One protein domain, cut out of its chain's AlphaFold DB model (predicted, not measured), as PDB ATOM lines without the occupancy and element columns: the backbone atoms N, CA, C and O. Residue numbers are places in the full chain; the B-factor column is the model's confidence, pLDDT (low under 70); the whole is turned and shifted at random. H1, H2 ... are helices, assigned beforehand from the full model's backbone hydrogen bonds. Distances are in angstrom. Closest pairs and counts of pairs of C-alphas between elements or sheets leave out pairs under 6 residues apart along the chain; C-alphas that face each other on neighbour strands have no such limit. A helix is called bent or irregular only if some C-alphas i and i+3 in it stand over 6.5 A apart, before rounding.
ATOM      1  N   ASP A 123      10.780 -18.931  51.049       86.56
ATOM      2  CA  ASP A 123      11.510 -18.213  52.090       86.56
ATOM      3  C   ASP A 123      12.853 -17.700  51.545       86.56
ATOM      4  O   ASP A 123      13.151 -16.518  51.685       86.56
ATOM      5  N   LYS A 124      13.607 -18.542  50.817       84.38
ATOM      6  CA  LYS A 124      14.846 -18.134  50.128       84.38
ATOM      7  C   LYS A 124      14.613 -17.012  49.120       84.38
ATOM      8  O   LYS A 124      15.340 -16.032  49.111       84.38
ATOM      9  N   GLU A 125      13.583 -17.121  48.287       84.62
ATOM     10  CA  GLU A 125      13.252 -16.066  47.319       84.62
ATOM     11  C   GLU A 125      12.853 -14.757  47.991       84.62
ATOM     12  O   GLU A 125      13.198 -13.687  47.502       84.62
ATOM     13  N   ARG A 126      12.133 -14.821  49.112       88.06
ATOM     14  CA  ARG A 126      11.785 -13.624  49.881       88.06
ATOM     15  C   ARG A 126      13.011 -12.995  50.532       88.06
ATOM     16  O   ARG A 126      13.102 -11.772  50.514       88.06
ATOM     17  N   ALA A 127      13.938 -13.802  51.040       82.00
ATOM     18  CA  ALA A 127      15.204 -13.309  51.566       82.00
ATOM     19  C   ALA A 127      16.022 -12.599  50.474       82.00
ATOM     20  O   ALA A 127      16.440 -11.471  50.672       82.00
ATOM     21  N   LEU A 128      16.153 -13.210  49.294       83.06
ATOM     22  CA  LEU A 128      16.972 -12.671  48.202       83.06
ATOM     23  C   LEU A 128      16.306 -11.497  47.467       83.06
ATOM     24  O   LEU A 128      16.951 -10.519  47.128       83.06
ATOM     25  N   PHE A 129      15.007 -11.580  47.183       84.69
ATOM     26  CA  PHE A 129      14.336 -10.653  46.258       84.69
ATOM     27  C   PHE A 129      13.207  -9.849  46.917       84.69
ATOM     28  O   PHE A 129      12.628  -8.947  46.311       84.69
ATOM     29  N   GLY A 130      12.815 -10.190  48.147       84.06
ATOM     30  CA  GLY A 130      11.648  -9.615  48.832       84.06
ATOM     31  C   GLY A 130      10.294 -10.072  48.310       84.06
ATOM     32  O   GLY A 130       9.262  -9.714  48.873       84.06
ATOM     33  N   LYS A 131      10.274 -10.878  47.248       88.12
ATOM     34  CA  LYS A 131       9.067 -11.435  46.636       88.12
ATOM     35  C   LYS A 131       9.342 -12.864  46.200       88.12
ATOM     36  O   LYS A 131      10.462 -13.237  45.876       88.12
ATOM     37  N   THR A 132       8.298 -13.670  46.149       87.75
ATOM     38  CA  THR A 132       8.341 -15.007  45.553       87.75
ATOM     39  C   THR A 132       8.259 -14.917  44.032       87.75
ATOM     40  O   THR A 132       7.650 -14.000  43.472       87.75
ATOM     41  N   ARG A 133       8.770 -15.931  43.325       86.19
ATOM     42  CA  ARG A 133       8.596 -16.051  41.865       86.19
ATOM     43  C   ARG A 133       7.123 -16.059  41.456       86.19
ATOM     44  O   ARG A 133       6.784 -15.664  40.344       86.19
ATOM     45  N   GLU A 134       6.234 -16.549  42.320       88.12
ATOM     46  CA  GLU A 134       4.795 -16.524  42.075       88.12
ATOM     47  C   GLU A 134       4.239 -15.098  42.037       88.12
ATOM     48  O   GLU A 134       3.450 -14.791  41.145       88.12
ATOM     49  N   GLU A 135       4.676 -14.239  42.959       90.19
ATOM     50  CA  GLU A 135       4.310 -12.820  43.002       90.19
ATOM     51  C   GLU A 135       4.944 -12.056  41.833       90.19
ATOM     52  O   GLU A 135       4.249 -11.312  41.146       90.19
ATOM     53  N   MET A 136       6.226 -12.308  41.539       86.31
ATOM     54  CA  MET A 136       6.947 -11.669  40.428       86.31
ATOM     55  C   MET A 136       6.384 -12.014  39.045       86.31
ATOM     56  O   MET A 136       6.514 -11.227  38.116       86.31
ATOM     57  N   THR A 137       5.771 -13.190  38.887       87.31
ATOM     58  CA  THR A 137       5.230 -13.658  37.597       87.31
ATOM     59  C   THR A 137       3.714 -13.532  37.491       87.31
ATOM     60  O   THR A 137       3.096 -14.120  36.597       87.31
ATOM     61  N   LYS A 138       3.083 -12.806  38.419       91.06
ATOM     62  CA  LYS A 138       1.639 -12.574  38.399       91.06
ATOM     63  C   LYS A 138       1.267 -11.763  37.152       91.06
ATOM     64  O   LYS A 138       1.902 -10.763  36.853       91.06
ATOM     65  N   GLY A 139       0.253 -12.211  36.412       87.75
ATOM     66  CA  GLY A 139      -0.207 -11.546  35.183       87.75
ATOM     67  C   GLY A 139       0.629 -11.823  33.926       87.75
ATOM     68  O   GLY A 139       0.183 -11.489  32.836       87.75
ATOM     69  N   MET A 140       1.787 -12.483  34.042       91.19
ATOM     70  CA  MET A 140       2.615 -12.852  32.889       91.19
ATOM     71  C   MET A 140       2.032 -14.039  32.112       91.19
ATOM     72  O   MET A 140       1.437 -14.963  32.683       91.19
ATOM     73  N   THR A 141       2.292 -14.082  30.807       91.06
ATOM     74  CA  THR A 141       2.008 -15.258  29.979       91.06
ATOM     75  C   THR A 141       2.861 -16.458  30.410       91.06
ATOM     76  O   THR A 141       3.889 -16.336  31.080       91.06
ATOM     77  N   LYS A 142       2.480 -17.672  29.983       82.12
ATOM     78  CA  LYS A 142       3.249 -18.897  30.291       82.12
ATOM     79  C   LYS A 142       4.713 -18.813  29.833       82.12
ATOM     80  O   LYS A 142       5.585 -19.336  30.526       82.12
ATOM     81  N   LYS A 143       4.976 -18.179  28.683       84.81
ATOM     82  CA  LYS A 143       6.322 -18.049  28.101       84.81
ATOM     83  C   LYS A 143       7.185 -17.085  28.918       84.81
ATOM     84  O   LYS A 143       8.301 -17.436  29.288       84.81
ATOM     85  N   GLU A 144       6.644 -15.921  29.255       85.94
ATOM     86  CA  GLU A 144       7.320 -14.919  30.093       85.94
ATOM     87  C   GLU A 144       7.586 -15.459  31.492       85.94
ATOM     88  O   GLU A 144       8.704 -15.371  31.991       85.94
ATOM     89  N   LYS A 145       6.595 -16.136  32.080       82.56
ATOM     90  CA  LYS A 145       6.744 -16.806  33.369       82.56
ATOM     91  C   LYS A 145       7.879 -17.823  33.353       82.56
ATOM     92  O   LYS A 145       8.664 -17.868  34.292       82.56
ATOM     93  N   ALA A 146       7.989 -18.638  32.304       80.88
ATOM     94  CA  ALA A 146       9.086 -19.595  32.183       80.88
ATOM     95  C   ALA A 146      10.451 -18.896  32.080       80.88
ATOM     96  O   ALA A 146      11.392 -19.329  32.744       80.88
ATOM     97  N   LYS A 147      10.547 -17.805  31.305       84.06
ATOM     98  CA  LYS A 147      11.773 -17.005  31.170       84.06
ATOM     99  C   LYS A 147      12.180 -16.379  32.506       84.06
ATOM    100  O   LYS A 147      13.289 -16.633  32.960       84.06
ATOM    101  N   LYS A 148      11.270 -15.662  33.174       84.38
ATOM    102  CA  LYS A 148      11.557 -14.990  34.451       84.38
ATOM    103  C   LYS A 148      11.879 -15.987  35.563       84.38
ATOM    104  O   LYS A 148      12.764 -15.755  36.370       84.38
ATOM    105  N   ILE A 149      11.209 -17.144  35.591       83.44
ATOM    106  CA  ILE A 149      11.554 -18.214  36.537       83.44
ATOM    107  C   ILE A 149      12.957 -18.760  36.276       83.44
ATOM    108  O   ILE A 149      13.631 -19.116  37.239       83.44
ATOM    109  N   LYS A 150      13.365 -18.902  35.010       82.75
ATOM    110  CA  LYS A 150      14.709 -19.368  34.665       82.75
ATOM    111  C   LYS A 150      15.751 -18.371  35.174       82.75
ATOM    112  O   LYS A 150      16.578 -18.768  35.976       82.75
ATOM    113  N   GLU A 151      15.589 -17.103  34.817       84.19
ATOM    114  CA  GLU A 151      16.420 -15.983  35.275       84.19
ATOM    115  C   GLU A 151      16.571 -15.962  36.802       84.19
ATOM    116  O   GLU A 151      17.684 -15.976  37.302       84.19
ATOM    117  N   ILE A 152      15.468 -16.071  37.555       83.94
ATOM    118  CA  ILE A 152      15.517 -16.143  39.026       83.94
ATOM    119  C   ILE A 152      16.376 -17.319  39.514       83.94
ATOM    120  O   ILE A 152      17.128 -17.159  40.465       83.94
ATOM    121  N   ASN A 153      16.247 -18.517  38.924       81.44
ATOM    122  CA  ASN A 153      17.035 -19.665  39.401       81.44
ATOM    123  C   ASN A 153      18.514 -19.547  39.035       81.44
ATOM    124  O   ASN A 153      19.329 -20.076  39.783       81.44
ATOM    125  N   ASP A 154      18.814 -18.930  37.893       80.94
ATOM    126  CA  ASP A 154      20.180 -18.721  37.420       80.94
ATOM    127  C   ASP A 154      20.874 -17.658  38.302       80.94
ATOM    128  O   ASP A 154      22.007 -17.870  38.705       80.94
ATOM    129  N   LEU A 155      20.144 -16.616  38.732       83.06
ATOM    130  CA  LEU A 155      20.648 -15.559  39.619       83.06
ATOM    131  C   LEU A 155      20.838 -15.982  41.081       83.06
ATOM    132  O   LEU A 155      21.722 -15.464  41.746       83.06
ATOM    133  N   MET A 156      20.005 -16.880  41.628       79.88
ATOM    134  CA  MET A 156      20.103 -17.251  43.053       79.88
ATOM    135  C   MET A 156      21.528 -17.606  43.527       79.88
ATOM    136  O   MET A 156      21.899 -17.095  44.578       79.88
ATOM    137  N   PRO A 157      22.301 -18.484  42.852       80.25
ATOM    138  CA  PRO A 157      23.674 -18.775  43.266       80.25
ATOM    139  C   PRO A 157      24.592 -17.551  43.180       80.25
ATOM    140  O   PRO A 157      25.333 -17.323  44.125       80.25
ATOM    141  N   GLU A 158      24.481 -16.740  42.124       82.50
ATOM    142  CA  GLU A 158      25.306 -15.533  41.947       82.50
ATOM    143  C   GLU A 158      25.046 -14.493  43.050       82.50
ATOM    144  O   GLU A 158      25.969 -13.849  43.527       82.50
ATOM    145  N   VAL A 159      23.799 -14.368  43.524       82.38
ATOM    146  CA  VAL A 159      23.460 -13.479  44.651       82.38
ATOM    147  C   VAL A 159      24.098 -13.951  45.961       82.38
ATOM    148  O   VAL A 159      24.488 -13.120  46.774       82.38
ATOM    149  N   TYR A 160      24.183 -15.267  46.197       82.50
ATOM    150  CA  TYR A 160      24.862 -15.784  47.391       82.50
ATOM    151  C   TYR A 160      26.368 -15.551  47.321       82.50
ATOM    152  O   TYR A 160      26.934 -15.135  48.321       82.50
ATOM    153  N   GLU A 161      26.981 -15.771  46.159       83.50
ATOM    154  CA  GLU A 161      28.408 -15.516  45.933       83.50
ATOM    155  C   GLU A 161      28.735 -14.031  46.145       83.50
ATOM    156  O   GLU A 161      29.563 -13.703  46.984       83.50
ATOM    157  N   ALA A 162      27.964 -13.125  45.536       82.12
ATOM    158  CA  ALA A 162      28.124 -11.684  45.745       82.12
ATOM    159  C   ALA A 162      27.915 -11.253  47.210       82.12
ATOM    160  O   ALA A 162      28.508 -10.285  47.682       82.12
ATOM    161  N   TYR A 163      27.046 -11.948  47.947       83.31
ATOM    162  CA  TYR A 163      26.858 -11.694  49.371       83.31
ATOM    163  C   TYR A 163      28.023 -12.217  50.220       83.31
ATOM    164  O   TYR A 163      28.388 -11.556  51.189       83.31
ATOM    165  N   GLU A 164      28.609 -13.365  49.875       85.19
ATOM    166  CA  GLU A 164      29.837 -13.867  50.507       85.19
ATOM    167  C   GLU A 164      31.006 -12.904  50.250       85.19
ATOM    168  O   GLU A 164      31.661 -12.494  51.207       85.19
ATOM    169  N   ASP A 165      31.169 -12.420  49.013       83.69
ATOM    170  CA  ASP A 165      32.164 -11.398  48.662       83.69
ATOM    171  C   ASP A 165      31.951 -10.105  49.463       83.69
ATOM    172  O   ASP A 165      32.893  -9.549  50.028       83.69
ATOM    173  N   PHE A 166      30.697  -9.648  49.582       81.75
ATOM    174  CA  PHE A 166      30.362  -8.515  50.443       81.75
ATOM    175  C   PHE A 166      30.788  -8.785  51.889       81.75
ATOM    176  O   PHE A 166      31.391  -7.916  52.515       81.75
ATOM    177  N   GLN A 167      30.473  -9.960  52.445       81.00
ATOM    178  CA  GLN A 167      30.823 -10.298  53.824       81.00
ATOM    179  C   GLN A 167      32.334 -10.280  54.044       81.00
ATOM    180  O   GLN A 167      32.770  -9.709  55.041       81.00
ATOM    181  N   ASP A 168      33.122 -10.839  53.130       77.19
ATOM    182  CA  ASP A 168      34.580 -10.870  53.243       77.19
ATOM    183  C   ASP A 168      35.188  -9.458  53.148       77.19
ATOM    184  O   ASP A 168      36.001  -9.069  53.997       77.19
ATOM    185  N   ASP A 169      34.728  -8.637  52.198       70.94
ATOM    186  CA  ASP A 169      35.220  -7.269  52.004       70.94
ATOM    187  C   ASP A 169      34.794  -6.300  53.121       70.94
ATOM    188  O   ASP A 169      35.569  -5.420  53.519       70.94
ATOM    189  N   TYR A 170      33.566  -6.427  53.639       66.38
ATOM    190  CA  TYR A 170      33.034  -5.544  54.686       66.38
ATOM    191  C   TYR A 170      33.387  -5.995  56.106       66.38
ATOM    192  O   TYR A 170      33.588  -5.138  56.974       66.38
ATOM    193  N   ALA A 171      33.524  -7.300  56.370       58.34
ATOM    194  CA  ALA A 171      34.010  -7.784  57.664       58.34
ATOM    195  C   ALA A 171      35.463  -7.353  57.911       58.34
ATOM    196  O   ALA A 171      35.813  -7.023  59.045       58.34
ATOM    197  N   MET A 172      36.291  -7.260  56.861       52.84
ATOM    198  CA  MET A 172      37.657  -6.732  56.968       52.84
ATOM    199  C   MET A 172      37.723  -5.222  57.249       52.84
ATOM    200  O   MET A 172      38.714  -4.750  57.803       52.84
ATOM    201  N   LYS A 173      36.673  -4.458  56.921       60.69
ATOM    202  CA  LYS A 173      36.617  -2.996  57.126       60.69
ATOM    203  C   LYS A 173      35.957  -2.579  58.446       60.69
ATOM    204  O   LYS A 173      35.838  -1.387  58.709       60.69
ATOM    205  N   GLY A 174      35.539  -3.534  59.281       55.28
ATOM    206  CA  GLY A 174      34.969  -3.268  60.609       55.28
ATOM    207  C   GLY A 174      33.556  -2.665  60.616       55.28
ATOM    208  O   GLY A 174      33.080  -2.299  61.684       55.28
ATOM    209  N   GLY A 175      32.885  -2.570  59.461       55.69
ATOM    210  CA  GLY A 175      31.563  -1.935  59.313       55.69
ATOM    211  C   GLY A 175      30.368  -2.897  59.266       55.69
ATOM    212  O   GLY A 175      29.231  -2.457  59.142       55.69
ATOM    213  N   TYR A 176      30.592  -4.212  59.335       55.97
ATOM    214  CA  TYR A 176      29.520  -5.193  59.156       55.97
ATOM    215  C   TYR A 176      28.590  -5.281  60.379       55.97
ATOM    216  O   TYR A 176      28.980  -5.836  61.413       55.97
ATOM    217  N   ASN A 177      27.335  -4.823  60.245       62.09
ATOM    218  CA  ASN A 177      26.288  -5.218  61.187       62.09
ATOM    219  C   ASN A 177      25.855  -6.654  60.891       62.09
ATOM    220  O   ASN A 177      25.341  -6.948  59.812       62.09
ATOM    221  N   LYS A 178      25.949  -7.552  61.872       59.41
ATOM    222  CA  LYS A 178      25.350  -8.889  61.723       59.41
ATOM    223  C   LYS A 178      23.826  -8.823  61.594       59.41
ATOM    224  O   LYS A 178      23.242  -9.713  60.974       59.41
ATOM    225  N   ASP A 179      23.202  -7.764  62.105       64.12
ATOM    226  CA  ASP A 179      21.751  -7.592  62.086       64.12
ATOM    227  C   ASP A 179      21.228  -7.084  60.727       64.12
ATOM    228  O   ASP A 179      20.077  -7.359  60.374       64.12
ATOM    229  N   SER A 180      22.073  -6.455  59.893       71.00
ATOM    230  CA  SER A 180      21.695  -5.980  58.549       71.00
ATOM    231  C   SER A 180      21.900  -7.020  57.439       71.00
ATOM    232  O   SER A 180      21.431  -6.825  56.316       71.00
ATOM    233  N   GLY A 181      22.499  -8.179  57.743       76.12
ATOM    234  CA  GLY A 181      22.856  -9.200  56.747       76.12
ATOM    235  C   GLY A 181      21.698  -9.646  55.842       76.12
ATOM    236  O   GLY A 181      21.859  -9.797  54.633       76.12
ATOM    237  N   SER A 182      20.490  -9.783  56.395       75.94
ATOM    238  CA  SER A 182      19.302 -10.129  55.598       75.94
ATOM    239  C   SER A 182      18.836  -9.013  54.654       75.94
ATOM    240  O   SER A 182      18.301  -9.311  53.587       75.94
ATOM    241  N   MET A 183      19.051  -7.745  55.020       82.06
ATOM    242  CA  MET A 183      18.709  -6.588  54.189       82.06
ATOM    243  C   MET A 183      19.739  -6.400  53.078       82.06
ATOM    244  O   MET A 183      19.353  -6.203  51.932       82.06
ATOM    245  N   ILE A 184      21.026  -6.563  53.388       85.00
ATOM    246  CA  ILE A 184      22.116  -6.527  52.405       85.00
ATOM    247  C   ILE A 184      21.913  -7.616  51.346       85.00
ATOM    248  O   ILE A 184      21.903  -7.324  50.152       85.00
ATOM    249  N   LEU A 185      21.655  -8.861  51.767       85.62
ATOM    250  CA  LEU A 185      21.357  -9.963  50.847       85.62
ATOM    251  C   LEU A 185      20.161  -9.640  49.935       85.62
ATOM    252  O   LEU A 185      20.159  -9.976  48.748       85.62
ATOM    253  N   GLN A 186      19.143  -8.977  50.485       86.94
ATOM    254  CA  GLN A 186      17.965  -8.561  49.735       86.94
ATOM    255  C   GLN A 186      18.266  -7.430  48.739       86.94
ATOM    256  O   GLN A 186      17.716  -7.425  47.635       86.94
ATOM    257  N   ASP A 187      19.105  -6.467  49.116       88.00
ATOM    258  CA  ASP A 187      19.508  -5.348  48.264       88.00
ATOM    259  C   ASP A 187      20.340  -5.836  47.078       88.00
ATOM    260  O   ASP A 187      20.036  -5.471  45.938       88.00
ATOM    261  N   ILE A 188      21.304  -6.731  47.322       86.19
ATOM    262  CA  ILE A 188      22.091  -7.386  46.268       86.19
ATOM    263  C   ILE A 188      21.151  -8.150  45.331       86.19
ATOM    264  O   ILE A 188      21.144  -7.925  44.119       86.19
ATOM    265  N   GLY A 189      20.278  -9.000  45.880       85.44
ATOM    266  CA  GLY A 189      19.384  -9.811  45.060       85.44
ATOM    267  C   GLY A 189      18.396  -8.989  44.228       85.44
ATOM    268  O   GLY A 189      18.145  -9.321  43.067       85.44
ATOM    269  N   ARG A 190      17.851  -7.889  44.762       89.81
ATOM    270  CA  ARG A 190      16.989  -6.966  43.998       89.81
ATOM    271  C   ARG A 190      17.749  -6.238  42.897       89.81
ATOM    272  O   ARG A 190      17.218  -6.097  41.797       89.81
ATOM    273  N   SER A 191      18.961  -5.794  43.193       88.62
ATOM    274  CA  SER A 191      19.834  -5.081  42.265       88.62
ATOM    275  C   SER A 191      20.194  -5.946  41.057       88.62
ATOM    276  O   SER A 191      19.945  -5.554  39.913       88.62
ATOM    277  N   MET A 192      20.626  -7.184  41.300       89.19
ATOM    278  CA  MET A 192      20.930  -8.147  40.236       89.19
ATOM    279  C   MET A 192      19.681  -8.549  39.441       89.19
ATOM    280  O   MET A 192      19.724  -8.682  38.219       89.19
ATOM    281  N   LEU A 193      18.519  -8.662  40.096       88.19
ATOM    282  CA  LEU A 193      17.247  -8.915  39.405       88.19
ATOM    283  C   LEU A 193      16.835  -7.770  38.458       88.19
ATOM    284  O   LEU A 193      16.068  -7.999  37.516       88.19
ATOM    285  N   ASN A 194      17.327  -6.555  38.710       88.88
ATOM    286  CA  ASN A 194      17.138  -5.382  37.857       88.88
ATOM    287  C   ASN A 194      18.228  -5.243  36.778       88.88
ATOM    288  O   ASN A 194      18.184  -4.293  36.000       88.88
ATOM    289  N   GLY A 195      19.154  -6.204  36.687       87.81
ATOM    290  CA  GLY A 195      20.172  -6.274  35.642       87.81
ATOM    291  C   GLY A 195      21.524  -5.664  36.006       87.81
ATOM    292  O   GLY A 195      22.355  -5.545  35.111       87.81
ATOM    293  N   GLN A 196      21.750  -5.290  37.271       90.50
ATOM    294  CA  GLN A 196      23.083  -4.896  37.733       90.50
ATOM    295  C   GLN A 196      24.030  -6.100  37.782       90.50
ATOM    296  O   GLN A 196      23.609  -7.232  38.038       90.50
ATOM    297  N   THR A 197      25.313  -5.835  37.551       91.00
ATOM    298  CA  THR A 197      26.391  -6.807  37.775       91.00
ATOM    299  C   THR A 197      26.581  -7.086  39.277       91.00
ATOM    300  O   THR A 197      26.124  -6.289  40.100       91.00
ATOM    301  N   PRO A 198      27.244  -8.194  39.664       87.31
ATOM    302  CA  PRO A 198      27.560  -8.477  41.068       87.31
ATOM    303  C   PRO A 198      28.247  -7.303  41.784       87.31
ATOM    304  O   PRO A 198      27.770  -6.868  42.829       87.31
ATOM    305  N   ASP A 199      29.282  -6.716  41.177       87.00
ATOM    306  CA  ASP A 199      30.041  -5.603  41.766       87.00
ATOM    307  C   ASP A 199      29.175  -4.352  41.981       87.00
ATOM    308  O   ASP A 199      29.220  -3.721  43.037       87.00
ATOM    309  N   GLU A 200      28.337  -4.002  41.000       89.75
ATOM    310  CA  GLU A 200      27.391  -2.882  41.109       89.75
ATOM    311  C   GLU A 200      26.348  -3.124  42.209       89.75
ATOM    312  O   GLU A 200      25.986  -2.203  42.948       89.75
ATOM    313  N   ALA A 201      25.879  -4.367  42.345       88.81
ATOM    314  CA  ALA A 201      24.915  -4.756  43.364       88.81
ATOM    315  C   ALA A 201      25.524  -4.699  44.776       88.81
ATOM    316  O   ALA A 201      24.869  -4.208  45.697       88.81
ATOM    317  N   ILE A 202      26.780  -5.133  44.936       87.25
ATOM    318  CA  ILE A 202      27.561  -5.015  46.178       87.25
ATOM    319  C   ILE A 202      27.740  -3.541  46.551       87.25
ATOM    320  O   ILE A 202      27.462  -3.159  47.688       87.25
ATOM    321  N   GLN A 203      28.136  -2.688  45.599       87.19
ATOM    322  CA  GLN A 203      28.292  -1.247  45.832       87.19
ATOM    323  C   GLN A 203      26.970  -0.575  46.219       87.19
ATOM    324  O   GLN A 203      26.938   0.242  47.138       87.19
ATOM    325  N   THR A 204      25.871  -0.942  45.560       87.69
ATOM    326  CA  THR A 204      24.534  -0.429  45.883       87.69
ATOM    327  C   THR A 204      24.106  -0.855  47.290       87.69
ATOM    328  O   THR A 204      23.597  -0.042  48.060       87.69
ATOM    329  N   ALA A 205      24.331  -2.120  47.658       86.75
ATOM    330  CA  ALA A 205      24.008  -2.627  48.989       86.75
ATOM    331  C   ALA A 205      24.848  -1.949  50.082       86.75
ATOM    332  O   ALA A 205      24.301  -1.561  51.110       86.75
ATOM    333  N   ALA A 206      26.138  -1.730  49.823       83.81
ATOM    334  CA  ALA A 206      27.037  -0.961  50.679       83.81
ATOM    335  C   ALA A 206      26.529   0.468  50.924       83.81
ATOM    336  O   ALA A 206      26.409   0.891  52.067       83.81
ATOM    337  N   GLN A 207      26.173   1.193  49.860       84.94
ATOM    338  CA  GLN A 207      25.635   2.553  49.971       84.94
ATOM    339  C   GLN A 207      24.336   2.593  50.783       84.94
ATOM    340  O   GLN A 207      24.157   3.474  51.623       84.94
ATOM    341  N   ASN A 208      23.440   1.627  50.560       85.00
ATOM    342  CA  ASN A 208      22.193   1.522  51.313       85.00
ATOM    343  C   ASN A 208      22.431   1.205  52.796       85.00
ATOM    344  O   ASN A 208      21.694   1.709  53.637       85.00
ATOM    345  N   ASP A 209      23.420   0.369  53.122       81.62
ATOM    346  CA  ASP A 209      23.783   0.043  54.505       81.62
ATOM    347  C   ASP A 209      24.362   1.270  55.224       81.62
ATOM    348  O   ASP A 209      23.865   1.639  56.287       81.62
ATOM    349  N   THR A 210      25.301   1.990  54.598       78.06
ATOM    350  CA  THR A 210      25.841   3.249  55.140       78.06
ATOM    351  C   THR A 210      24.739   4.279  55.386       78.06
ATOM    352  O   THR A 210      24.661   4.849  56.470       78.06
ATOM    353  N   ALA A 211      23.832   4.471  54.423       79.25
ATOM    354  CA  ALA A 211      22.730   5.421  54.565       79.25
ATOM    355  C   ALA A 211      21.765   5.055  55.709       79.25
ATOM    356  O   ALA A 211      21.185   5.943  56.334       79.25
ATOM    357  N   ARG A 212      21.580   3.758  56.002       77.19
ATOM    358  CA  ARG A 212      20.781   3.307  57.155       77.19
ATOM    359  C   ARG A 212      21.467   3.657  58.465       77.19
ATOM    360  O   ARG A 212      20.815   4.210  59.340       77.19
ATOM    361  N   TYR A 213      22.765   3.390  58.569       70.44
ATOM    362  CA  TYR A 213      23.549   3.729  59.754       70.44
ATOM    363  C   TYR A 213      23.576   5.235  60.036       70.44
ATOM    364  O   TYR A 213      23.368   5.651  61.174       70.44
ATOM    365  N   GLU A 214      23.782   6.061  59.009       68.62
ATOM    366  CA  GLU A 214      23.755   7.523  59.150       68.62
ATOM    367  C   GLU A 214      22.354   8.035  59.532       68.62
ATOM    368  O   GLU A 214      22.220   8.945  60.349       68.62
ATOM    369  N   GLY A 215      21.297   7.417  58.992       60.94
ATOM    370  CA  GLY A 215      19.912   7.721  59.355       60.94
ATOM    371  C   GLY A 215      19.532   7.293  60.777       60.94
ATOM    372  O   GLY A 215      18.736   7.976  61.418       60.94
ATOM    373  N   GLU A 216      20.104   6.198  61.286       57.72
ATOM    374  CA  GLU A 216      19.919   5.760  62.673       57.72
ATOM    375  C   GLU A 216      20.654   6.691  63.652       57.72
ATOM    376  O   GLU A 216      20.052   7.110  64.639       57.72
ATOM    377  N   GLN A 217      21.884   7.127  63.343       53.25
ATOM    378  CA  GLN A 217      22.609   8.109  64.167       53.25
ATOM    379  C   GLN A 217      21.924   9.480  64.217       53.25
ATOM    380  O   GLN A 217      21.906  10.111  65.267       53.25
ATOM    381  N   ALA A 218      21.296   9.928  63.127       49.00
ATOM    382  CA  ALA A 218      20.526  11.177  63.114       49.00
ATOM    383  C   ALA A 218      19.207  11.111  63.916       49.00
ATOM    384  O   ALA A 218      18.543  12.133  64.097       49.00
ATOM    385  N   SER A 219      18.793   9.915  64.348       48.56
ATOM    386  CA  SER A 219      17.558   9.680  65.104       48.56
ATOM    387  C   SER A 219      17.779   9.528  66.611       48.56
ATOM    388  O   SER A 219      16.807   9.518  67.368       48.56
TER     389      SER A 219
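Overview. This is residues 123 to 219 of the 237 residues of an uncharacterized protein of Methanobrevibacter sp (UniProt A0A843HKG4). A long helix, H3, bent into two arms, makes a curved spine, and the helical hairpin of H4 and H5 packs across its second arm, H3b, with H4 in the middle of the domain and the short helix H1 packed on H4. The first arm, H3a, reaches away from this body toward one end of the long axis, with the four-residue H2 near it, while residues 214 to 219 stick out at the other end. The printed part has 97 residues with five named helices, H1 to H5 in order along the chain, and no named strand; the class is all helix. The whole is only just compact, close to loose, with a radius of gyration of the C-alphas of 14.7 A, and elongated, spanning 46 by 28 by 21 A.

Along the chain. H1 is residues 123 to 129, beginning at C-alpha 123 at (11.510, -18.213, 52.090). H2 is residues 133 to 136. H3, residues 142 to 171, was assigned as one helix by its hydrogen bonds but is bent: C-alphas 154 and 157 are 6.8 A apart. Its arms are H3a, residues 142 to 154, 18.4 A long, and H3b, residues 157 to 171, 20.9 A long. H4 is residues 181 to 193, 18.2 A long, beginning at C-alpha 181 at (22.856, -9.200, 56.747). H5 is residues 198 to 217, 28.9 A long, ending at C-alpha 217 at (22.609, 8.109, 64.167).

Arrangement. H4 is the hub, touching three helices. H1 touches it at a steep tilt of 60 degrees, the same way, with the closest C-alphas, those of Leu 128 and Gln 186, 4.5 A apart. H4 and H5 form a helical hairpin at a steep tilt of 43 degrees, opposite ways; their closest C-alphas, those of Ile 188 and Ala 201, are 4.8 A apart. H3b touches H4 with residues 159 to 163 alone, the closest C-alphas being those of Val 159 and Gly 189 at 5.5 A. H5 touches H3b with residues 198 to 202 alone, the C-alphas of Ala 162 and Pro 198 being closest at 5.7 A. The arms of H3 stand at 36 degrees, only just a steep tilt. H2 is close to H3a but not clearly touching, with the closest C-alphas, those of Arg 133 and Ile 149, 6.5 A apart. H1 and H5 are apart, as are H3a and H5. In H1, H3a, H3b, H4 and H5 every O i to N i+4 pair is within hydrogen-bond range; H2 is too short for such a pair.

Size, cuts and confidence. The two C-alphas farthest apart, those of Lys 143 and Ala 218, are 47.8 A apart. The printed part has no cut and no long link; the link from H3 to H4, nine residues, is short and the others are tight. Residues 214 to 219, of which 214 to 217 belong to H5, stand free. Mean pLDDT of the printed part is 80.0, and residues 170 to 179 and 214 to 219 are under 70.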